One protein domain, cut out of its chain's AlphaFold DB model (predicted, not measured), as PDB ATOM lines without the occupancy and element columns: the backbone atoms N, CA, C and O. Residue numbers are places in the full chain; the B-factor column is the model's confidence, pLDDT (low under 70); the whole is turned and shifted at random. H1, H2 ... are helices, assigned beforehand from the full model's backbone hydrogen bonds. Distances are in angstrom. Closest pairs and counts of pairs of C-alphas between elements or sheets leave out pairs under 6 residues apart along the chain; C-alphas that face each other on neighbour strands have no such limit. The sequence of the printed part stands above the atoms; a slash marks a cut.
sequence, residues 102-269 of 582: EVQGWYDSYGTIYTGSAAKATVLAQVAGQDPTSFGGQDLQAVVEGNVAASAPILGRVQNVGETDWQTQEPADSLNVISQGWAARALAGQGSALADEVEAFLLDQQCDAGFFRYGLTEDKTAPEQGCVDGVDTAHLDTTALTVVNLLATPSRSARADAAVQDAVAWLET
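What this domain is: This is residues 102 to 269 of the 582 residues of an uncharacterized protein of Nocardioides seonyuensis (UniProt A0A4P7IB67). H4 lies in the middle of a crooked row of helices, H1, H2, H4, H6 and H7, with H3 packed beside H2 and H4, and H5 beside H4. Two long loops, residues 147 to 176 and 204 to 235, run mostly along one side of this row. The printed part has 168 residues with seven named helices, H1 to H7 in chain order, and no named strand; it is all helix by class, though under half of its residues, 77, are in named elements. It is compact, with a radius of gyration of the C-alphas of 15.4 A and spans of 44 by 41 by 27 A.

Where its parts are: H1, residues 102 to 107, begins with C-alpha 102 at (43.462, 77.852, 147.025). H2 is residues 115 to 127, 18.5 A long, and H3 residues 140 to 146. H4, residues 177 to 189, is 18.2 A long; H5 is residues 195 to 203. H6, residues 236 to 248, is 18.4 A long, and H7, residues 254 to 269, 23.2 A, ending with C-alpha 269 at (25.322, 40.980, 149.281).

How they stand to each other: The hub H4 touches H2, closest C-alphas Gly 116 and Ser 179, 4.5 A. It touches H6 the same way at a shallow tilt of 5 degrees, closest C-alphas Gly 181 and Thr 242, 5.5 A. H4 and H5 form a hairpin, closest C-alphas Ala 188 and Ala 195, 5.0 A. H1 touches H2, H3 touches H2, and H7 touches H6. In all seven helices each O i to N i+4 pair is within hydrogen-bond range.

The domain as a whole: The farthest C-alphas, Gly 137 and Gly 230, are 45.7 A apart. Links H2 to H3, H3 to H4 and H5 to H6 are long. The printed part has no cut, and no printed residue is under 70 in pLDDT.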
ATOM      1  N   GLU A 102      42.878  78.619 145.916       97.25
ATOM      2  CA  GLU A 102      43.462  77.852 147.025       97.25
ATOM      3  C   GLU A 102      43.980  76.470 146.593       97.25
ATOM      4  O   GLU A 102      44.596  75.767 147.396       97.25
ATOM      5  N   VAL A 103      43.785  76.084 145.324       98.25
ATOM      6  CA  VAL A 103      44.008  74.707 144.859       98.25
ATOM      7  C   VAL A 103      45.439  74.226 145.073       98.25
ATOM      8  O   VAL A 103      45.641  73.072 145.438       98.25
ATOM      9  N   GLN A 104      46.431  75.112 144.926       97.50
ATOM     10  CA  GLN A 104      47.818  74.754 145.206       97.50
ATOM     11  C   GLN A 104      47.989  74.334 146.667       97.50
ATOM     12  O   GLN A 104      48.579  73.297 146.918       97.50
ATOM     13  N   GLY A 105      47.434  75.082 147.623       96.00
ATOM     14  CA  GLY A 105      47.535  74.740 149.046       96.00
ATOM     15  C   GLY A 105      46.777  73.465 149.428       96.00
ATOM     16  O   GLY A 105      47.087  72.857 150.449       96.00
ATOM     17  N   TRP A 106      45.806  73.043 148.613       96.06
ATOM     18  CA  TRP A 106      45.075  71.797 148.828       96.06
ATOM     19  C   TRP A 106      45.920  70.561 148.495       96.06
ATOM     20  O   TRP A 106      45.915  69.590 149.256       96.06
ATOM     21  N   TYR A 107      46.650  70.571 147.375       96.94
ATOM     22  CA  TYR A 107      47.481  69.425 146.992       96.94
ATOM     23  C   TYR A 107      48.956  69.566 147.382       96.94
ATOM     24  O   TYR A 107      49.620  68.547 147.503       96.94
ATOM     25  N   ASP A 108      49.478  70.774 147.578       95.94
ATOM     26  CA  ASP A 108      50.842  71.059 148.038       95.94
ATOM     27  C   ASP A 108      50.780  71.680 149.433       95.94
ATOM     28  O   ASP A 108      50.621  72.891 149.616       95.94
ATOM     29  N   SER A 109      50.905  70.820 150.439       89.44
ATOM     30  CA  SER A 109      50.925  71.238 151.833       89.44
ATOM     31  C   SER A 109      52.354  71.152 152.352       89.44
ATOM     32  O   SER A 109      52.849  70.087 152.723       89.44
ATOM     33  N   TYR A 110      53.005  72.317 152.394       85.94
ATOM     34  CA  TYR A 110      54.364  72.516 152.905       85.94
ATOM     35  C   TYR A 110      55.446  71.694 152.177       85.94
ATOM     36  O   TYR A 110      56.430  71.289 152.796       85.94
ATOM     37  N   GLY A 111      55.301  71.486 150.864       87.06
ATOM     38  CA  GLY A 111      56.248  70.718 150.051       87.06
ATOM     39  C   GLY A 111      55.922  69.227 149.950       87.06
ATOM     40  O   GLY A 111      56.615  68.516 149.221       87.06
ATOM     41  N   THR A 112      54.872  68.766 150.636       94.00
ATOM     42  CA  THR A 112      54.271  67.452 150.400       94.00
ATOM     43  C   THR A 112      53.191  67.577 149.335       94.00
ATOM     44  O   THR A 112      52.197  68.275 149.536       94.00
ATOM     45  N   ILE A 113      53.366  66.860 148.224       97.12
ATOM     46  CA  ILE A 113      52.373  66.760 147.157       97.12
ATOM     47  C   ILE A 113      51.453  65.570 147.428       97.12
ATOM     48  O   ILE A 113      51.859  64.415 147.293       97.12
ATOM     49  N   TYR A 114      50.206  65.873 147.771       97.56
ATOM     50  CA  TYR A 114      49.108  64.931 147.933       97.56
ATOM     51  C   TYR A 114      48.418  64.686 146.586       97.56
ATOM     52  O   TYR A 114      47.472  65.379 146.204       97.56
ATOM     53  N   THR A 115      48.883  63.680 145.849       98.19
ATOM     54  CA  THR A 115      48.435  63.415 144.468       98.19
ATOM     55  C   THR A 115      46.954  63.048 144.387       98.19
ATOM     56  O   THR A 115      46.279  63.423 143.431       98.19
ATOM     57  N   GLY A 116      46.408  62.390 145.414       97.88
ATOM     58  CA  GLY A 116      44.969  62.132 145.520       97.88
ATOM     59  C   GLY A 116      44.139  63.420 145.585       97.88
ATOM     60  O   GLY A 116      43.104  63.517 144.927       97.88
ATOM     61  N   SER A 117      44.623  64.440 146.306       98.25
ATOM     62  CA  SER A 117      43.994  65.767 146.350       98.25
ATOM     63  C   SER A 117      44.059  66.458 144.989       98.25
ATOM     64  O   SER A 117      43.043  66.966 144.525       98.25
ATOM     65  N   ALA A 118      45.210  66.416 144.306       98.62
ATOM     66  CA  ALA A 118      45.347  66.965 142.952       98.62
ATOM     67  C   ALA A 118      44.411  66.271 141.944       98.62
ATOM     68  O   ALA A 118      43.768  66.933 141.127       98.62
ATOM     69  N   ALA A 119      44.272  64.945 142.030       98.81
ATOM     70  CA  ALA A 119      43.355  64.182 141.189       98.81
ATOM     71  C   ALA A 119      41.888  64.542 141.464       98.81
ATOM     72  O   ALA A 119      41.132  64.809 140.532       98.81
ATOM     73  N   LYS A 120      41.485  64.634 142.736       98.75
ATOM     74  CA  LYS A 120      40.127  65.059 143.105       98.75
ATOM     75  C   LYS A 120      39.841  66.501 142.663       98.75
ATOM     76  O   LYS A 120      38.758  66.771 142.153       98.75
ATOM     77  N   ALA A 121      40.817  67.403 142.779       98.81
ATOM     78  CA  ALA A 121      40.732  68.770 142.264       98.81
ATOM     79  C   ALA A 121      40.599  68.814 140.732       98.81
ATOM     80  O   ALA A 121      39.820  69.602 140.201       98.81
ATOM     81  N   THR A 122      41.309  67.929 140.024       98.88
ATOM     82  CA  THR A 122      41.192  67.775 138.564       98.88
ATOM     83  C   THR A 122      39.762  67.402 138.189       98.88
ATOM     84  O   THR A 122      39.186  68.012 137.291       98.88
ATOM     85  N   VAL A 123      39.156  66.448 138.907       98.81
ATOM     86  CA  VAL A 123      37.757  66.073 138.673       98.81
ATOM     87  C   VAL A 123      36.802  67.213 139.026       98.81
ATOM     88  O   VAL A 123      35.884  67.464 138.256       98.81
ATOM     89  N   LEU A 124      37.027  67.965 140.110       98.81
ATOM     90  CA  LEU A 124      36.226  69.158 140.424       98.81
ATOM     91  C   LEU A 124      36.231  70.174 139.271       98.81
ATOM     92  O   LEU A 124      35.173  70.653 138.869       98.81
ATOM     93  N   ALA A 125      37.404  70.468 138.705       98.75
ATOM     94  CA  ALA A 125      37.504  71.345 137.543       98.75
ATOM     95  C   ALA A 125      36.715  70.782 136.344       98.75
ATOM     96  O   ALA A 125      35.973  71.524 135.705       98.75
ATOM     97  N   GLN A 126      36.794  69.469 136.090       98.00
ATOM     98  CA  GLN A 126      36.047  68.807 135.013       98.00
ATOM     99  C   GLN A 126      34.527  68.900 135.189       98.00
ATOM    100  O   GLN A 126      33.846  69.259 134.229       98.00
ATOM    101  N   VAL A 127      33.987  68.601 136.382       97.38
ATOM    102  CA  VAL A 127      32.526  68.663 136.611       97.38
ATOM    103  C   VAL A 127      32.006  70.094 136.497       97.38
ATOM    104  O   VAL A 127      30.942  70.330 135.938       97.38
ATOM    105  N   ALA A 128      32.805  71.075 136.925       98.19
ATOM    106  CA  ALA A 128      32.482  72.492 136.795       98.19
ATOM    107  C   ALA A 128      32.675  73.045 135.368       98.19
ATOM    108  O   ALA A 128      32.485  74.241 135.139       98.19
ATOM    109  N   GLY A 129      33.086  72.212 134.404       96.94
ATOM    110  CA  GLY A 129      33.354  72.630 133.026       96.94
ATOM    111  C   GLY A 129      34.562  73.562 132.877       96.94
ATOM    112  O   GLY A 129      34.655  74.292 131.887       96.94
ATOM    113  N   GLN A 130      35.473  73.564 133.850       98.06
ATOM    114  CA  GLN A 130      36.723  74.320 133.831       98.06
ATOM    115  C   GLN A 130      37.875  73.475 133.275       98.06
ATOM    116  O   GLN A 130      37.797  72.250 133.216       98.06
ATOM    117  N   ASP A 131      38.952  74.139 132.852       97.44
ATOM    118  CA  ASP A 131      40.147  73.497 132.300       97.44
ATOM    119  C   ASP A 131      41.135  73.115 133.421       97.44
ATOM    120  O   ASP A 131      41.749  74.009 134.015       97.44
ATOM    121  N   PRO A 132      41.342  71.817 133.707       98.06
ATOM    122  CA  PRO A 132      42.250  71.386 134.767       98.06
ATOM    123  C   PRO A 132      43.731  71.683 134.496       98.06
ATOM    124  O   PRO A 132      44.526  71.651 135.434       98.06
ATOM    125  N   THR A 133      44.112  71.998 133.253       98.06
ATOM    126  CA  THR A 133      45.497  72.361 132.894       98.06
ATOM    127  C   THR A 133      45.844  73.818 133.227       98.06
ATOM    128  O   THR A 133      47.001  74.231 133.133       98.06
ATOM    129  N   SER A 134      44.852  74.617 133.635       97.94
ATOM    130  CA  SER A 134      45.036  76.017 134.031       97.94
ATOM    131  C   SER A 134      44.202  76.436 135.255       97.94
ATOM    132  O   SER A 134      44.090  77.628 135.563       97.94
ATOM    133  N   PHE A 135      43.649  75.468 135.990       98.44
ATOM    134  CA  PHE A 135      42.759  75.689 137.128       98.44
ATOM    135  C   PHE A 135      43.494  76.366 138.290       98.44
ATOM    136  O   PHE A 135      44.492  75.859 138.802       98.44
ATOM    137  N   GLY A 136      43.045  77.560 138.688       97.50
ATOM    138  CA  GLY A 136      43.752  78.348 139.703       97.50
ATOM    139  C   GLY A 136      45.165  78.786 139.293       97.50
ATOM    140  O   GLY A 136      45.976  79.136 140.148       97.50
ATOM    141  N   GLY A 137      45.488  78.737 137.994       97.75
ATOM    142  CA  GLY A 137      46.845  78.934 137.484       97.75
ATOM    143  C   GLY A 137      47.772  77.723 137.654       97.75
ATOM    144  O   GLY A 137      48.966  77.859 137.395       97.75
ATOM    145  N   GLN A 138      47.243  76.569 138.074       98.44
ATOM    146  CA  GLN A 138      47.973  75.308 138.199       98.44
ATOM    147  C   GLN A 138      47.595  74.352 137.065       98.44
ATOM    148  O   GLN A 138      46.441  74.298 136.642       98.44
ATOM    149  N   ASP A 139      48.569  73.568 136.608       98.56
ATOM    150  CA  ASP A 139      48.337  72.441 135.704       98.56
ATOM    151  C   ASP A 139      48.162  71.171 136.544       98.56
ATOM    152  O   ASP A 139      49.130  70.488 136.889       98.56
ATOM    153  N   LEU A 140      46.919  70.897 136.949       98.69
ATOM    154  CA  LEU A 140      46.615  69.762 137.821       98.69
ATOM    155  C   LEU A 140      46.848  68.427 137.112       98.69
ATOM    156  O   LEU A 140      47.276  67.467 137.754       98.69
ATOM    157  N   GLN A 141      46.627  68.371 135.794       98.25
ATOM    158  CA  GLN A 141      46.937  67.184 135.005       98.25
ATOM    159  C   GLN A 141      48.432  66.868 135.093       98.25
ATOM    160  O   GLN A 141      48.786  65.740 135.429       98.25
ATOM    161  N   ALA A 142      49.302  67.857 134.871       98.62
ATOM    162  CA  ALA A 142      50.744  67.660 134.971       98.62
ATOM    163  C   ALA A 142      51.187  67.234 136.381       98.62
ATOM    164  O   ALA A 142      52.103  66.420 136.511       98.62
ATOM    165  N   VAL A 143      50.537  67.741 137.438       98.44
ATOM    166  CA  VAL A 143      50.798  67.306 138.823       98.44
ATOM    167  C   VAL A 143      50.464  65.825 139.004       98.44
ATOM    168  O   VAL A 143      51.276  65.084 139.556       98.44
ATOM    169  N   VAL A 144      49.296  65.377 138.534       98.69
ATOM    170  CA  VAL A 144      48.888  63.972 138.670       98.69
ATOM    171  C   VAL A 144      49.776  63.066 137.817       98.69
ATOM    172  O   VAL A 144      50.312  62.092 138.339       98.69
ATOM    173  N   GLU A 145      49.994  63.400 136.541       98.69
ATOM    174  CA  GLU A 145      50.836  62.624 135.617       98.69
ATOM    175  C   GLU A 145      52.284  62.503 136.104       98.69
ATOM    176  O   GLU A 145      52.869  61.422 136.042       98.69
ATOM    177  N   GLY A 146      52.853  63.590 136.635       98.38
ATOM    178  CA  GLY A 146      54.217  63.610 137.165       98.38
ATOM    179  C   GLY A 146      54.438  62.663 138.348       98.38
ATOM    180  O   GLY A 146      55.580  62.300 138.633       98.38
ATOM    181  N   ASN A 147      53.352  62.234 138.996       98.12
ATOM    182  CA  ASN A 147      53.365  61.395 140.187       98.12
ATOM    183  C   ASN A 147      52.809  59.981 139.938       98.12
ATOM    184  O   ASN A 147      52.593  59.232 140.895       98.12
ATOM    185  N   VAL A 148      52.594  59.601 138.674       98.69
ATOM    186  CA  VAL A 148      52.311  58.216 138.275       98.69
ATOM    187  C   VAL A 148      53.625  57.451 138.139       98.69
ATOM    188  O   VAL A 148      54.547  57.859 137.432       98.69
ATOM    189  N   ALA A 149      53.712  56.297 138.791       98.25
ATOM    190  CA  ALA A 149      54.850  55.408 138.650       98.25
ATOM    191  C   ALA A 149      54.923  54.805 137.236       98.25
ATOM    192  O   ALA A 149      54.009  54.114 136.793       98.25
ATOM    193  N   ALA A 150      56.055  55.001 136.558       97.44
ATOM    194  CA  ALA A 150      56.278  54.570 135.170       97.44
ATOM    195  C   ALA A 150      56.999  53.211 135.035       97.44
ATOM    196  O   ALA A 150      57.465  52.844 133.955       97.44
ATOM    197  N   SER A 151      57.172  52.469 136.132       97.06
ATOM    198  CA  SER A 151      57.906  51.202 136.121       97.06
ATOM    199  C   SER A 151      57.357  50.189 137.114       97.06
ATOM    200  O   SER A 151      56.939  50.540 138.215       97.06
ATOM    201  N   ALA A 152      57.459  48.914 136.743       96.31
ATOM    202  CA  ALA A 152      57.183  47.792 137.631       96.31
ATOM    203  C   ALA A 152      58.039  47.847 138.923       96.31
ATOM    204  O   ALA A 152      59.179  48.321 138.875       96.31
ATOM    205  N   PRO A 153      57.525  47.330 140.056       97.31
ATOM    206  CA  PRO A 153      56.273  46.571 140.172       97.31
ATOM    207  C   PRO A 153      55.012  47.436 140.334       97.31
ATOM    208  O   PRO A 153      53.917  46.906 140.241       97.31
ATOM    209  N   ILE A 154      55.146  48.753 140.511       98.06
ATOM    210  CA  ILE A 154      54.028  49.675 140.781       98.06
ATOM    211  C   ILE A 154      53.574  50.484 139.556       98.06
ATOM    212  O   ILE A 154      53.063  51.584 139.722       98.06
ATOM    213  N   LEU A 155      53.784  49.991 138.331       98.44
ATOM    214  CA  LEU A 155      53.392  50.704 137.104       98.44
ATOM    215  C   LEU A 155      51.921  51.156 137.181       98.44
ATOM    216  O   LEU A 155      51.053  50.333 137.451       98.44
ATOM    217  N   GLY A 156      51.654  52.447 136.963       98.50
ATOM    218  CA  GLY A 156      50.309  53.034 137.026       98.50
ATOM    219  C   GLY A 156      49.847  53.481 138.421       98.50
ATOM    220  O   GLY A 156      48.819  54.146 138.547       98.50
ATOM    221  N   ARG A 157      50.589  53.186 139.492       98.56
ATOM    222  CA  ARG A 157      50.269  53.679 140.840       98.56
ATOM    223  C   ARG A 157      50.537  55.180 140.951       98.56
ATOM    224  O   ARG A 157      51.652  55.613 140.661       98.56
ATOM    225  N   VAL A 158      49.574  55.961 141.447       98.38
ATOM    226  CA  VAL A 158      49.853  57.341 141.887       98.38
ATOM    227  C   VAL A 158      50.546  57.364 143.246       98.38
ATOM    228  O   VAL A 158      50.302  56.504 144.093       98.38
ATOM    229  N   GLN A 159      51.416  58.353 143.458       97.44
ATOM    230  CA  GLN A 159      52.247  58.468 144.658       97.44
ATOM    231  C   GLN A 159      52.178  59.862 145.273       97.44
ATOM    232  O   GLN A 159      52.222  60.850 144.541       97.44
ATOM    233  N   ASN A 160      52.160  59.966 146.602       96.50
ATOM    234  CA  ASN A 160      52.496  61.234 147.244       96.50
ATOM    235  C   ASN A 160      54.001  61.514 147.099       96.50
ATOM    236  O   ASN A 160      54.825  60.592 147.059       96.50
ATOM    237  N   VAL A 161      54.370  62.794 147.010       95.38
ATOM    238  CA  VAL A 161      55.770  63.233 146.892       95.38
ATOM    239  C   VAL A 161      56.146  64.058 148.106       95.38
ATOM    240  O   VAL A 161      55.433  64.984 148.467       95.38
ATOM    241  N   GLY A 162      57.279  63.738 148.728       93.06
ATOM    242  CA  GLY A 162      57.772  64.471 149.898       93.06
ATOM    243  C   GLY A 162      57.043  64.150 151.204       93.06
ATOM    244  O   GLY A 162      57.414  64.701 152.235       93.06
ATOM    245  N   GLU A 163      56.060  63.245 151.186       94.00
ATOM    246  CA  GLU A 163      55.364  62.819 152.397       94.00
ATOM    247  C   GLU A 163      56.295  62.018 153.313       94.00
ATOM    248  O   GLU A 163      57.009  61.108 152.878       94.00
ATOM    249  N   THR A 164      56.259  62.348 154.600       91.25
ATOM    250  CA  THR A 164      56.956  61.615 155.650       91.25
ATOM    251  C   THR A 164      55.990  61.232 156.759       91.25
ATOM    252  O   THR A 164      55.039  61.952 157.067       91.25
ATOM    253  N   ASP A 165      56.236  60.083 157.380       89.81
ATOM    254  CA  ASP A 165      55.503  59.688 158.574       89.81
ATOM    255  C   ASP A 165      55.862  60.637 159.726       89.81
ATOM    256  O   ASP A 165      57.031  60.892 160.019       89.81
ATOM    257  N   TRP A 166      54.853  61.178 160.404       83.19
ATOM    258  CA  TRP A 166      55.071  62.233 161.395       83.19
ATOM    259  C   TRP A 166      55.845  61.755 162.636       83.19
ATOM    260  O   TRP A 166      56.480  62.575 163.305       83.19
ATOM    261  N   GLN A 167      55.832  60.453 162.950       86.31
ATOM    262  CA  GLN A 167      56.541  59.898 164.112       86.31
ATOM    263  C   GLN A 167      57.987  59.537 163.781       86.31
ATOM    264  O   GLN A 167      58.900  59.847 164.546       86.31
ATOM    265  N   THR A 168      58.189  58.854 162.662       90.88
ATOM    266  CA  THR A 168      59.477  58.282 162.257       90.88
ATOM    267  C   THR A 168      60.278  59.217 161.360       90.88
ATOM    268  O   THR A 168      61.498  59.099 161.318       90.88
ATOM    269  N   GLN A 169      59.613  60.178 160.705       89.19
ATOM    270  CA  GLN A 169      60.167  61.080 159.687       89.19
ATOM    271  C   GLN A 169      60.715  60.350 158.450       89.19
ATOM    272  O   GLN A 169      61.415  60.950 157.633       89.19
ATOM    273  N   GLU A 170      60.386  59.068 158.296       89.50
ATOM    274  CA  GLU A 170      60.736  58.263 157.129       89.50
ATOM    275  C   GLU A 170      59.765  58.541 155.971       89.50
ATOM    276  O   GLU A 170      58.627  58.952 156.222       89.50
ATOM    277  N   PRO A 171      60.176  58.318 154.706       87.81
ATOM    278  CA  PRO A 171      59.283  58.452 153.561       87.81
ATOM    279  C   PRO A 171      58.009  57.623 153.743       87.81
ATOM    280  O   PRO A 171      58.076  56.422 154.007       87.81
ATOM    281  N   ALA A 172      56.862  58.266 153.559       90.00
ATOM    282  CA  ALA A 172      55.548  57.649 153.636       90.00
ATOM    283  C   ALA A 172      54.780  57.849 152.324       90.00
ATOM    284  O   ALA A 172      55.211  58.575 151.426       90.00
ATOM    285  N   ASP A 173      53.665  57.141 152.194       91.56
ATOM    286  CA  ASP A 173      52.709  57.330 151.108       91.56
ATOM    287  C   ASP A 173      51.325  56.908 151.601       91.56
ATOM    288  O   ASP A 173      51.003  55.720 151.635       91.56
ATOM    289  N   SER A 174      50.530  57.882 152.039       91.31
ATOM    290  CA  SER A 174      49.194  57.671 152.604       91.31
ATOM    291  C   SER A 174      48.102  57.448 151.553       91.31
ATOM    292  O   SER A 174      46.923  57.350 151.904       91.31
ATOM    293  N   LEU A 175      48.456  57.349 150.264       95.38
ATOM    294  CA  LEU A 175      47.486  57.062 149.210       95.38
ATOM    295  C   LEU A 175      46.841  55.688 149.374       95.38
ATOM    296  O   LEU A 175      47.468  54.676 149.692       95.38
ATOM    297  N   ASN A 176      45.552  55.669 149.067       97.38
ATOM    298  CA  ASN A 176      44.679  54.511 149.137       97.38
ATOM    299  C   ASN A 176      43.963  54.303 147.793       97.38
ATOM    300  O   ASN A 176      44.097  55.099 146.857       97.38
ATOM    301  N   VAL A 177      43.171  53.238 147.697       98.56
ATOM    302  CA  VAL A 177      42.448  52.888 146.466       98.56
ATOM    303  C   VAL A 177      41.439  53.970 146.052       98.56
ATOM    304  O   VAL A 177      41.267  54.205 144.860       98.56
ATOM    305  N   ILE A 178      40.849  54.713 146.998       98.19
ATOM    306  CA  ILE A 178      39.976  55.862 146.682       98.19
ATOM    307  C   ILE A 178      40.753  56.923 145.895       98.19
ATOM    308  O   ILE A 178      40.268  57.440 144.889       98.19
ATOM    309  N   SER A 179      41.977  57.231 146.326       98.19
ATOM    310  CA  SER A 179      42.837  58.210 145.653       98.19
ATOM    311  C   SER A 179      43.239  57.748 144.250       98.19
ATOM    312  O   SER A 179      43.213  58.540 143.309       98.19
ATOM    313  N   GLN A 180      43.541  56.455 144.096       98.62
ATOM    314  CA  GLN A 180      43.788  55.839 142.790       98.62
ATOM    315  C   GLN A 180      42.541  55.914 141.883       98.62
ATOM    316  O   GLN A 180      42.666  56.192 140.692       98.62
ATOM    317  N   GLY A 181      41.340  55.740 142.447       98.50
ATOM    318  CA  GLY A 181      40.055  55.906 141.757       98.50
ATOM    319  C   GLY A 181      39.858  57.306 141.176       98.50
ATOM    320  O   GLY A 181      39.536  57.448 139.995       98.50
ATOM    321  N   TRP A 182      40.122  58.344 141.975       98.69
ATOM    322  CA  TRP A 182      40.092  59.728 141.495       98.69
ATOM    323  C   TRP A 182      41.134  59.983 140.405       98.69
ATOM    324  O   TRP A 182      40.822  60.660 139.432       98.69
ATOM    325  N   ALA A 183      42.344  59.427 140.529       98.75
ATOM    326  CA  ALA A 183      43.389  59.572 139.514       98.75
ATOM    327  C   ALA A 183      42.997  58.936 138.173       98.75
ATOM    328  O   ALA A 183      43.173  59.566 137.130       98.75
ATOM    329  N   ALA A 184      42.413  57.733 138.195       98.56
ATOM    330  CA  ALA A 184      41.925  57.070 136.988       98.56
ATOM    331  C   ALA A 184      40.854  57.919 136.281       98.56
ATOM    332  O   ALA A 184      40.981  58.202 135.087       98.56
ATOM    333  N   ARG A 185      39.849  58.406 137.028       98.44
ATOM    334  CA  ARG A 185      38.797  59.287 136.492       98.44
ATOM    335  C   ARG A 185      39.370  60.595 135.943       98.44
ATOM    336  O   ARG A 185      39.045  60.983 134.822       98.44
ATOM    337  N   ALA A 186      40.235  61.253 136.714       98.56
ATOM    338  CA  ALA A 186      40.855  62.525 136.357       98.56
ATOM    339  C   ALA A 186      41.619  62.437 135.031       98.56
ATOM    340  O   ALA A 186      41.353  63.209 134.109       98.56
ATOM    341  N   LEU A 187      42.544  61.480 134.921       98.44
ATOM    342  CA  LEU A 187      43.427  61.348 133.762       98.44
ATOM    343  C   LEU A 187      42.681  60.885 132.509       98.44
ATOM    344  O   LEU A 187      42.935  61.410 131.423       98.44
ATOM    345  N   ALA A 188      41.720  59.970 132.649       98.00
ATOM    346  CA  ALA A 188      40.845  59.585 131.545       98.00
ATOM    347  C   ALA A 188      39.997  60.770 131.052       98.00
ATOM    348  O   ALA A 188      39.912  61.012 129.849       98.00
ATOM    349  N   GLY A 189      39.444  61.571 131.972       96.56
ATOM    350  CA  GLY A 189      38.711  62.802 131.657       96.56
ATOM    351  C   GLY A 189      39.552  63.884 130.970       96.56
ATOM    352  O   GLY A 189      38.998  64.789 130.351       96.56
ATOM    353  N   GLN A 190      40.882  63.797 131.042       96.38
ATOM    354  CA  GLN A 190      41.812  64.659 130.304       96.38
ATOM    355  C   GLN A 190      42.372  64.028 129.022       96.38
ATOM    356  O   GLN A 190      43.136  64.670 128.304       96.38
ATOM    357  N   GLY A 191      42.013  62.780 128.709       96.06
ATOM    358  CA  GLY A 191      42.605  62.057 127.584       96.06
ATOM    359  C   GLY A 191      44.114  61.839 127.739       96.06
ATOM    360  O   GLY A 191      44.837  61.826 126.742       96.06
ATOM    361  N   SER A 192      44.595  61.703 128.980       97.56
ATOM    362  CA  SER A 192      46.001  61.429 129.280       97.56
ATOM    363  C   SER A 192      46.444  60.085 128.700       97.56
ATOM    364  O   SER A 192      45.713  59.096 128.753       97.56
ATOM    365  N   ALA A 193      47.688  60.016 128.224       97.19
ATOM    366  CA  ALA A 193      48.293  58.761 127.775       97.19
ATOM    367  C   ALA A 193      48.552  57.763 128.922       97.19
ATOM    368  O   ALA A 193      48.787  56.589 128.650       97.19
ATOM    369  N   LEU A 194      48.512  58.213 130.182       98.06
ATOM    370  CA  LEU A 194      48.706  57.370 131.368       98.06
ATOM    371  C   LEU A 194      47.393  56.784 131.910       98.06
ATOM    372  O   LEU A 194      47.431  55.966 132.827       98.06
ATOM    373  N   ALA A 195      46.240  57.179 131.357       98.06
ATOM    374  CA  ALA A 195      44.929  56.767 131.857       98.06
ATOM    375  C   ALA A 195      44.774  55.236 131.913       98.06
ATOM    376  O   ALA A 195      44.332  54.707 132.931       98.06
ATOM    377  N   ASP A 196      45.215  54.527 130.869       97.75
ATOM    378  CA  ASP A 196      45.118  53.064 130.789       97.75
ATOM    379  C   ASP A 196      45.958  52.361 131.871       97.75
ATOM    380  O   ASP A 196      45.513  51.379 132.463       97.75
ATOM    381  N   GLU A 197      47.167  52.856 132.157       98.31
ATOM    382  CA  GLU A 197      48.053  52.269 133.174       98.31
ATOM    383  C   GLU A 197      47.513  52.512 134.589       98.31
ATOM    384  O   GLU A 197      47.528  51.612 135.430       98.31
ATOM    385  N   VAL A 198      46.984  53.712 134.839       98.62
ATOM    386  CA  VAL A 198      46.389  54.095 136.127       98.62
ATOM    387  C   VAL A 198      45.089  53.331 136.393       98.62
ATOM    388  O   VAL A 198      44.875  52.878 137.522       98.62
ATOM    389  N   GLU A 199      44.252  53.132 135.367       98.69
ATOM    390  CA  GLU A 199      43.072  52.263 135.449       98.69
ATOM    391  C   GLU A 199      43.489  50.808 135.693       98.69
ATOM    392  O   GLU A 199      42.954  50.166 136.591       98.69
ATOM    393  N   ALA A 200      44.477  50.280 134.962       98.56
ATOM    394  CA  ALA A 200      44.927  48.903 135.153       98.56
ATOM    395  C   ALA A 200      45.402  48.645 136.592       98.56
ATOM    396  O   ALA A 200      44.973  47.663 137.200       98.56
ATOM    397  N   PHE A 201      46.202  49.554 137.163       98.75
ATOM    398  CA  PHE A 201      46.648  49.444 138.552       98.75
ATOM    399  C   PHE A 201      45.479  49.502 139.543       98.75
ATOM    400  O   PHE A 201      45.468  48.742 140.509       98.75
ATOM    401  N   LEU A 202      44.477  50.363 139.307       98.75
ATOM    402  CA  LEU A 202      43.250  50.415 140.113       98.75
ATOM    403  C   LEU A 202      42.497  49.081 140.083       98.75
ATOM    404  O   LEU A 202      42.074  48.588 141.125       98.75
ATOM    405  N   LEU A 203      42.342  48.488 138.899       98.81
ATOM    406  CA  LEU A 203      41.611  47.232 138.720       98.81
ATOM    407  C   LEU A 203      42.323  46.036 139.362       98.81
ATOM    408  O   LEU A 203      41.656  45.084 139.756       98.81
ATOM    409  N   ASP A 204      43.646  46.084 139.519       98.44
ATOM    410  CA  ASP A 204      44.394  45.070 140.272       98.44
ATOM    411  C   ASP A 204      44.105  45.130 141.789       98.44
ATOM    412  O   ASP A 204      44.443  44.200 142.514       98.44
ATOM    413  N   GLN A 205      43.447  46.186 142.289       98.69
ATOM    414  CA  GLN A 205      43.076  46.325 143.706       98.69
ATOM    415  C   GLN A 205      41.737  45.653 144.057       98.69
ATOM    416  O   GLN A 205      41.328  45.667 145.224       98.69
ATOM    417  N   GLN A 206      41.045  45.087 143.065       98.75
ATOM    418  CA  GLN A 206      39.846  44.286 143.273       98.75
ATOM    419  C   GLN A 206      40.223  42.848 143.636       98.75
ATOM    420  O   GLN A 206      41.081  42.245 142.999       98.75
ATOM    421  N   CYS A 207      39.564  42.299 144.648       98.56
ATOM    422  CA  CYS A 207      39.739  40.915 145.082       98.56
ATOM    423  C   CYS A 207      38.763  39.982 144.349       98.56
ATOM    424  O   CYS A 207      37.734  40.444 143.852       98.56
ATOM    425  N   ASP A 208      38.993  38.665 144.369       97.69
ATOM    426  CA  ASP A 208      38.147  37.675 143.673       97.69
ATOM    427  C   ASP A 208      36.681  37.708 144.144       97.69
ATOM    428  O   ASP A 208      35.757  37.358 143.410       97.69
ATOM    429  N   ALA A 209      36.446  38.141 145.386       97.31
ATOM    430  CA  ALA A 209      35.105  38.314 145.942       97.31
ATOM    431  C   ALA A 209      34.341  39.534 145.378       97.31
ATOM    432  O   ALA A 209      33.169  39.707 145.710       97.31
ATOM    433  N   GLY A 210      34.989  40.377 144.570       98.31
ATOM    434  CA  GLY A 210      34.413  41.543 143.897       98.31
ATOM    435  C   GLY A 210      34.620  42.879 144.617       98.31
ATOM    436  O   GLY A 210      34.476  43.931 143.998       98.31
ATOM    437  N   PHE A 211      34.995  42.889 145.896       98.50
ATOM    438  CA  PHE A 211      35.267  44.139 146.613       98.50
ATOM    439  C   PHE A 211      36.628  44.738 146.249       98.50
ATOM    440  O   PHE A 211      37.558  44.024 145.878       98.50
ATOM    441  N   PHE A 212      36.758  46.050 146.444       98.69
ATOM    442  CA  PHE A 212      38.049  46.732 146.436       98.69
ATOM    443  C   PHE A 212      38.575  46.869 147.867       98.69
ATOM    444  O   PHE A 212      37.832  47.228 148.789       98.69
ATOM    445  N   ARG A 213      39.862  46.568 148.063       97.50
ATOM    446  CA  ARG A 213      40.550  46.802 149.342       97.50
ATOM    447  C   ARG A 213      40.740  48.302 149.595       97.50
ATOM    448  O   ARG A 213      40.684  49.093 148.663       97.50
ATOM    449  N   TYR A 214      40.995  48.697 150.843       96.00
ATOM    450  CA  TYR A 214      41.262  50.103 151.185       96.00
ATOM    451  C   TYR A 214      42.697  50.537 150.859       96.00
ATOM    452  O   TYR A 214      42.914  51.474 150.089       96.00
ATOM    453  N   GLY A 215      43.674  49.872 151.480       95.69
ATOM    454  CA  GLY A 215      45.085  50.238 151.394       95.69
ATOM    455  C   GLY A 215      45.752  49.712 150.128       95.69
ATOM    456  O   GLY A 215      45.383  48.665 149.605       95.69
ATOM    457  N   LEU A 216      46.765  50.437 149.659       96.44
ATOM    458  CA  LEU A 216      47.710  49.936 148.662       96.44
ATOM    459  C   LEU A 216      48.840  49.176 149.367       96.44
ATOM    460  O   LEU A 216      49.159  49.469 150.518       96.44
ATOM    461  N   THR A 217      49.495  48.247 148.670       96.00
ATOM    462  CA  THR A 217      50.679  47.553 149.203       96.00
ATOM    463  C   THR A 217      51.758  48.571 149.603       96.00
ATOM    464  O   THR A 217      52.244  49.325 148.761       96.00
ATOM    465  N   GLU A 218      52.148  48.620 150.878       92.19
ATOM    466  CA  GLU A 218      53.131  49.603 151.371       92.19
ATOM    467  C   GLU A 218      54.529  49.382 150.770       92.19
ATOM    468  O   GLU A 218      55.183  50.330 150.331       92.19
ATOM    469  N   ASP A 219      54.975  48.122 150.693       93.81
ATOM    470  CA  ASP A 219      56.241  47.762 150.054       93.81
ATOM    471  C   ASP A 219      56.127  47.886 148.532       93.81
ATOM    472  O   ASP A 219      55.713  46.965 147.828       93.81
ATOM    473  N   LYS A 220      56.561  49.033 148.009       94.94
ATOM    474  CA  LYS A 220      56.598  49.353 146.574       94.94
ATOM    475  C   LYS A 220      57.575  48.498 145.764       94.94
ATOM    476  O   LYS A 220      57.621  48.630 144.545       94.94
ATOM    477  N   THR A 221      58.389  47.666 146.411       96.19
ATOM    478  CA  THR A 221      59.305  46.733 145.741       96.19
ATOM    479  C   THR A 221      58.754  45.313 145.679       96.19
ATOM    480  O   THR A 221      59.294  44.483 144.942       96.19
ATOM    481  N   ALA A 222      57.666  45.032 146.406       96.44
ATOM    482  CA  ALA A 222      57.031  43.729 146.392       96.44
ATOM    483  C   ALA A 222      56.500  43.406 144.982       96.44
ATOM    484  O   ALA A 222      55.914  44.274 144.331       96.44
ATOM    485  N   PRO A 223      56.673  42.164 144.499       93.75
ATOM    486  CA  PRO A 223      56.144  41.757 143.200       93.75
ATOM    487  C   PRO A 223      54.611  41.704 143.183       93.75
ATOM    488  O   PRO A 223      54.025  41.860 142.120       93.75
ATOM    489  N   GLU A 224      53.984  41.487 144.342       95.88
ATOM    490  CA  GLU A 224      52.531  41.503 144.503       95.88
ATOM    491  C   GLU A 224      52.070  42.898 144.940       95.88
ATOM    492  O   GLU A 224      52.320  43.321 146.071       95.88
ATOM    493  N   GLN A 225      51.432  43.626 144.024       97.69
ATOM    494  CA  GLN A 225      50.882  44.968 144.256       97.69
ATOM    495  C   GLN A 225      49.351  45.002 144.165       97.69
ATOM    496  O   GLN A 225      48.763  46.046 144.458       97.69
ATOM    497  N   GLY A 226      48.710  43.906 143.756       96.94
ATOM    498  CA  GLY A 226      47.260  43.789 143.673       96.94
ATOM    499  C   GLY A 226      46.634  43.340 144.989       96.94
ATOM    500  O   GLY A 226      47.316  43.208 146.012       96.94
ATOM    501  N   CYS A 227      45.319  43.121 144.966       98.00
ATOM    502  CA  CYS A 227      44.627  42.494 146.082       98.00
ATOM    503  C   CYS A 227      45.093  41.045 146.278       98.00
ATOM    504  O   CYS A 227      45.258  40.289 145.324       98.00
ATOM    505  N   VAL A 228      45.247  40.645 147.541       96.75
ATOM    506  CA  VAL A 228      45.538  39.271 147.940       96.75
ATOM    507  C   VAL A 228      44.337  38.659 148.660       96.75
ATOM    508  O   VAL A 228      44.025  39.005 149.803       96.75
ATOM    509  N   ASP A 229      43.691  37.684 148.019       94.56
ATOM    510  CA  ASP A 229      42.513  37.017 148.576       94.56
ATOM    511  C   ASP A 229      42.783  36.330 149.917       94.56
ATOM    512  O   ASP A 229      43.781  35.633 150.123       94.56
ATOM    513  N   GLY A 230      41.847  36.508 150.850       91.38
ATOM    514  CA  GLY A 230      41.941  35.963 152.205       91.38
ATOM    515  C   GLY A 230      42.966  36.662 153.106       91.38
ATOM    516  O   GLY A 230      43.051  36.309 154.284       91.38
ATOM    517  N   VAL A 231      43.714  37.637 152.581       94.69
ATOM    518  CA  VAL A 231      44.600  38.525 153.348       94.69
ATOM    519  C   VAL A 231      43.983  39.914 153.439       94.69
ATOM    520  O   VAL A 231      43.811  40.431 154.543       94.69
ATOM    521  N   ASP A 232      43.617  40.487 152.295       96.06
ATOM    522  CA  ASP A 232      42.990  41.799 152.231       96.06
ATOM    523  C   ASP A 232      41.518  41.736 152.656       96.06
ATOM    524  O   ASP A 232      40.790  40.774 152.392       96.06
ATOM    525  N   THR A 233      41.074  42.788 153.341       93.44
ATOM    526  CA  THR A 233      39.717  42.901 153.877       93.44
ATOM    527  C   THR A 233      38.873  43.856 153.053       93.44
ATOM    528  O   THR A 233      39.354  44.891 152.584       93.44
ATOM    529  N   ALA A 234      37.589  43.537 152.940       92.94
ATOM    530  CA  ALA A 234      36.643  44.370 152.225       92.94
ATOM    531  C   ALA A 234      36.436  45.735 152.877       92.94
ATOM    532  O   ALA A 234      36.403  45.847 154.102       92.94
ATOM    533  N   HIS A 235      36.249  46.758 152.042       95.50
ATOM    534  CA  HIS A 235      35.922  48.104 152.487       95.50
ATOM    535  C   HIS A 235      34.775  48.671 151.646       95.50
ATOM    536  O   HIS A 235      34.914  48.884 150.438       95.50
ATOM    537  N   LEU A 236      33.637  48.932 152.296       98.06
ATOM    538  CA  LEU A 236      32.397  49.344 151.630       98.06
ATOM    539  C   LEU A 236      32.538  50.690 150.918       98.06
ATOM    540  O   LEU A 236      32.294  50.754 149.716       98.06
ATOM    541  N   ASP A 237      33.007  51.730 151.617       97.81
ATOM    542  CA  ASP A 237      33.124  53.073 151.023       97.81
ATOM    543  C   ASP A 237      34.095  53.096 149.841       97.81
ATOM    544  O   ASP A 237      33.801  53.682 148.803       97.81
ATOM    545  N   THR A 238      35.229  52.404 149.973       98.38
ATOM    546  CA  THR A 238      36.213  52.269 148.896       98.38
ATOM    547  C   THR A 238      35.618  51.572 147.684       98.38
ATOM    548  O   THR A 238      35.790  52.043 146.562       98.38
ATOM    549  N   THR A 239      34.875  50.485 147.896       98.81
ATOM    550  CA  THR A 239      34.207  49.766 146.807       98.81
ATOM    551  C   THR A 239      33.151  50.647 146.134       98.81
ATOM    552  O   THR A 239      33.153  50.771 144.913       98.81
ATOM    553  N   ALA A 240      32.300  51.321 146.912       98.81
ATOM    554  CA  ALA A 240      31.258  52.204 146.391       98.81
ATOM    555  C   ALA A 240      31.834  53.400 145.611       98.81
ATOM    556  O   ALA A 240      31.438  53.638 144.472       98.81
ATOM    557  N   LEU A 241      32.819  54.111 146.168       98.62
ATOM    558  CA  LEU A 241      33.470  55.238 145.491       98.62
ATOM    559  C   LEU A 241      34.280  54.803 144.267       98.62
ATOM    560  O   LEU A 241      34.375  55.565 143.306       98.62
ATOM    561  N   THR A 242      34.849  53.596 144.265       98.81
ATOM    562  CA  THR A 242      35.519  53.055 143.072       98.81
ATOM    563  C   THR A 242      34.506  52.772 141.968       98.81
ATOM    564  O   THR A 242      34.749  53.148 140.826       98.81
ATOM    565  N   VAL A 243      33.340  52.199 142.296       98.88
ATOM    566  CA  VAL A 243      32.239  52.007 141.334       98.88
ATOM    567  C   VAL A 243      31.772  53.342 140.754       98.88
ATOM    568  O   VAL A 243      31.709  53.467 139.533       98.88
ATOM    569  N   VAL A 244      31.508  54.349 141.597       98.50
ATOM    570  CA  VAL A 244      31.103  55.694 141.148       98.50
ATOM    571  C   VAL A 244      32.156  56.303 140.219       98.50
ATOM    572  O   VAL A 244      31.825  56.775 139.132       98.50
ATOM    573  N   ASN A 245      33.437  56.251 140.596       98.50
ATOM    574  CA  ASN A 245      34.504  56.801 139.762       98.50
ATOM    575  C   ASN A 245      34.643  56.062 138.431       98.50
ATOM    576  O   ASN A 245      34.676  56.719 137.398       98.50
ATOM    577  N   LEU A 246      34.668  54.724 138.431       98.62
ATOM    578  CA  LEU A 246      34.764  53.930 137.205       98.62
ATOM    579  C   LEU A 246      33.569  54.166 136.277       98.62
ATOM    580  O   LEU A 246      33.759  54.293 135.072       98.62
ATOM    581  N   LEU A 247      32.344  54.259 136.801       98.19
ATOM    582  CA  LEU A 247      31.160  54.534 135.983       98.19
ATOM    583  C   LEU A 247      31.192  55.935 135.361       98.19
ATOM    584  O   LEU A 247      30.807  56.079 134.197       98.19
ATOM    585  N   ALA A 248      31.723  56.921 136.087       96.31
ATOM    586  CA  ALA A 248      31.930  58.283 135.601       96.31
ATOM    587  C   ALA A 248      33.177  58.445 134.703       96.31
ATOM    588  O   ALA A 248      33.333  59.484 134.058       96.31
ATOM    589  N   THR A 249      34.063  57.447 134.635       95.56
ATOM    590  CA  THR A 249      35.259  57.470 133.783       95.56
ATOM    591  C   THR A 249      34.877  57.337 132.301       95.56
ATOM    592  O   THR A 249      34.305  56.315 131.895       95.56
ATOM    593  N   PRO A 250      35.210  58.325 131.449       91.00
ATOM    594  CA  PRO A 250      34.978  58.219 130.015       91.00
ATOM    595  C   PRO A 250      35.905  57.167 129.398       91.00
ATOM    596  O   PRO A 250      37.060  57.035 129.789       91.00
ATOM    597  N   SER A 251      35.405  56.438 128.396       89.38
ATOM    598  CA  SER A 251      36.192  55.448 127.641       89.38
ATOM    599  C   SER A 251      36.836  54.331 128.479       89.38
ATOM    600  O   SER A 251      37.767  53.691 127.993       89.38
ATOM    601  N   ARG A 252      36.317  54.059 129.688       94.38
ATOM    602  CA  ARG A 252      36.771  52.960 130.554       94.38
ATOM    603  C   ARG A 252      36.824  51.619 129.819       94.38
ATOM    604  O   ARG A 252      36.029  51.358 128.908       94.38
ATOM    605  N   SER A 253      37.740  50.747 130.226       97.38
ATOM    606  CA  SER A 253      37.927  49.460 129.554       97.38
ATOM    607  C   SER A 253      36.794  48.459 129.826       97.38
ATOM    608  O   SER A 253      36.071  48.527 130.818       97.38
ATOM    609  N   ALA A 254      36.699  47.423 128.985       98.06
ATOM    610  CA  ALA A 254      35.812  46.285 129.249       98.06
ATOM    611  C   ALA A 254      36.171  45.539 130.554       98.06
ATOM    612  O   ALA A 254      35.313  44.887 131.147       98.06
ATOM    613  N   ARG A 255      37.434  45.628 131.005       98.19
ATOM    614  CA  ARG A 255      37.864  45.088 132.302       98.19
ATOM    615  C   ARG A 255      37.279  45.920 133.444       98.19
ATOM    616  O   ARG A 255      36.802  45.332 134.408       98.19
ATOM    617  N   ALA A 256      37.254  47.246 133.311       98.56
ATOM    618  CA  ALA A 256      36.582  48.122 134.266       98.56
ATOM    619  C   ALA A 256      35.073  47.850 134.336       98.56
ATOM    620  O   ALA A 256      34.527  47.765 135.432       98.56
ATOM    621  N   ASP A 257      34.403  47.624 133.199       98.50
ATOM    622  CA  ASP A 257      32.983  47.236 133.192       98.50
ATOM    623  C   ASP A 257      32.726  45.926 133.958       98.50
ATOM    624  O   ASP A 257      31.763  45.836 134.720       98.50
ATOM    625  N   ALA A 258      33.580  44.912 133.775       98.69
ATOM    626  CA  ALA A 258      33.477  43.651 134.513       98.69
ATOM    627  C   ALA A 258      33.720  43.855 136.017       98.69
ATOM    628  O   ALA A 258      32.917  43.410 136.834       98.69
ATOM    629  N   ALA A 259      34.758  44.616 136.373       98.75
ATOM    630  CA  ALA A 259      35.069  44.937 137.761       98.75
ATOM    631  C   ALA A 259      33.914  45.669 138.461       98.75
ATOM    632  O   ALA A 259      33.550  45.328 139.585       98.75
ATOM    633  N   VAL A 260      33.275  46.632 137.787       98.88
ATOM    634  CA  VAL A 260      32.080  47.308 138.311       98.88
ATOM    635  C   VAL A 260      30.952  46.307 138.565       98.88
ATOM    636  O   VAL A 260      30.304  46.382 139.605       98.88
ATOM    637  N   GLN A 261      30.709  45.359 137.655       98.81
ATOM    638  CA  GLN A 261      29.662  44.350 137.844       98.81
ATOM    639  C   GLN A 261      29.923  43.466 139.066       98.81
ATOM    640  O   GLN A 261      28.991  43.231 139.838       98.81
ATOM    641  N   ASP A 262      31.167  43.031 139.267       98.88
ATOM    642  CA  ASP A 262      31.554  42.201 140.409       98.88
ATOM    643  C   ASP A 262      31.465  42.981 141.731       98.88
ATOM    644  O   ASP A 262      30.912  42.481 142.713       98.88
ATOM    645  N   ALA A 263      31.905  44.242 141.744       98.88
ATOM    646  CA  ALA A 263      31.795  45.126 142.904       98.88
ATOM    647  C   ALA A 263      30.342  45.436 143.275       98.88
ATOM    648  O   ALA A 263      29.979  45.409 144.449       98.88
ATOM    649  N   VAL A 264      29.490  45.688 142.282       98.88
ATOM    650  CA  VAL A 264      28.053  45.919 142.477       98.88
ATOM    651  C   VAL A 264      27.374  44.664 143.009       98.88
ATOM    652  O   VAL A 264      26.616  44.750 143.971       98.88
ATOM    653  N   ALA A 265      27.675  43.493 142.438       98.81
ATOM    654  CA  ALA A 265      27.152  42.227 142.940       98.81
ATOM    655  C   ALA A 265      27.585  41.990 144.391       98.81
ATOM    656  O   ALA A 265      26.768  41.581 145.215       98.81
ATOM    657  N   TRP A 266      28.840  42.298 144.728       98.75
ATOM    658  CA  TRP A 266      29.320  42.232 146.100       98.75
ATOM    659  C   TRP A 266      28.567  43.206 147.019       98.75
ATOM    660  O   TRP A 266      28.067  42.762 148.052       98.75
ATOM    661  N   LEU A 267      28.389  44.479 146.640       98.81
ATOM    662  CA  LEU A 267      27.618  45.466 147.413       98.81
ATOM    663  C   LEU A 267      26.188  44.979 147.700       98.81
ATOM    664  O   LEU A 267      25.734  45.065 148.839       98.81
ATOM    665  N   GLU A 268      25.497  44.389 146.721       98.69
ATOM    666  CA  GLU A 268      24.151  43.825 146.925       98.69
ATOM    667  C   GLU A 268      24.130  42.732 148.012       98.69
ATOM    668  O   GLU A 268      23.141  42.596 148.729       98.69
ATOM    669  N   THR A 269      25.222  41.978 148.196       98.25
ATOM    670  CA  THR A 269      25.322  40.980 149.281       98.25
ATOM    671  C   THR A 269      25.582  41.580 150.661       98.25
ATOM    672  O   THR A 269      25.347  40.901 151.662       98.25
TER     673      THR A 269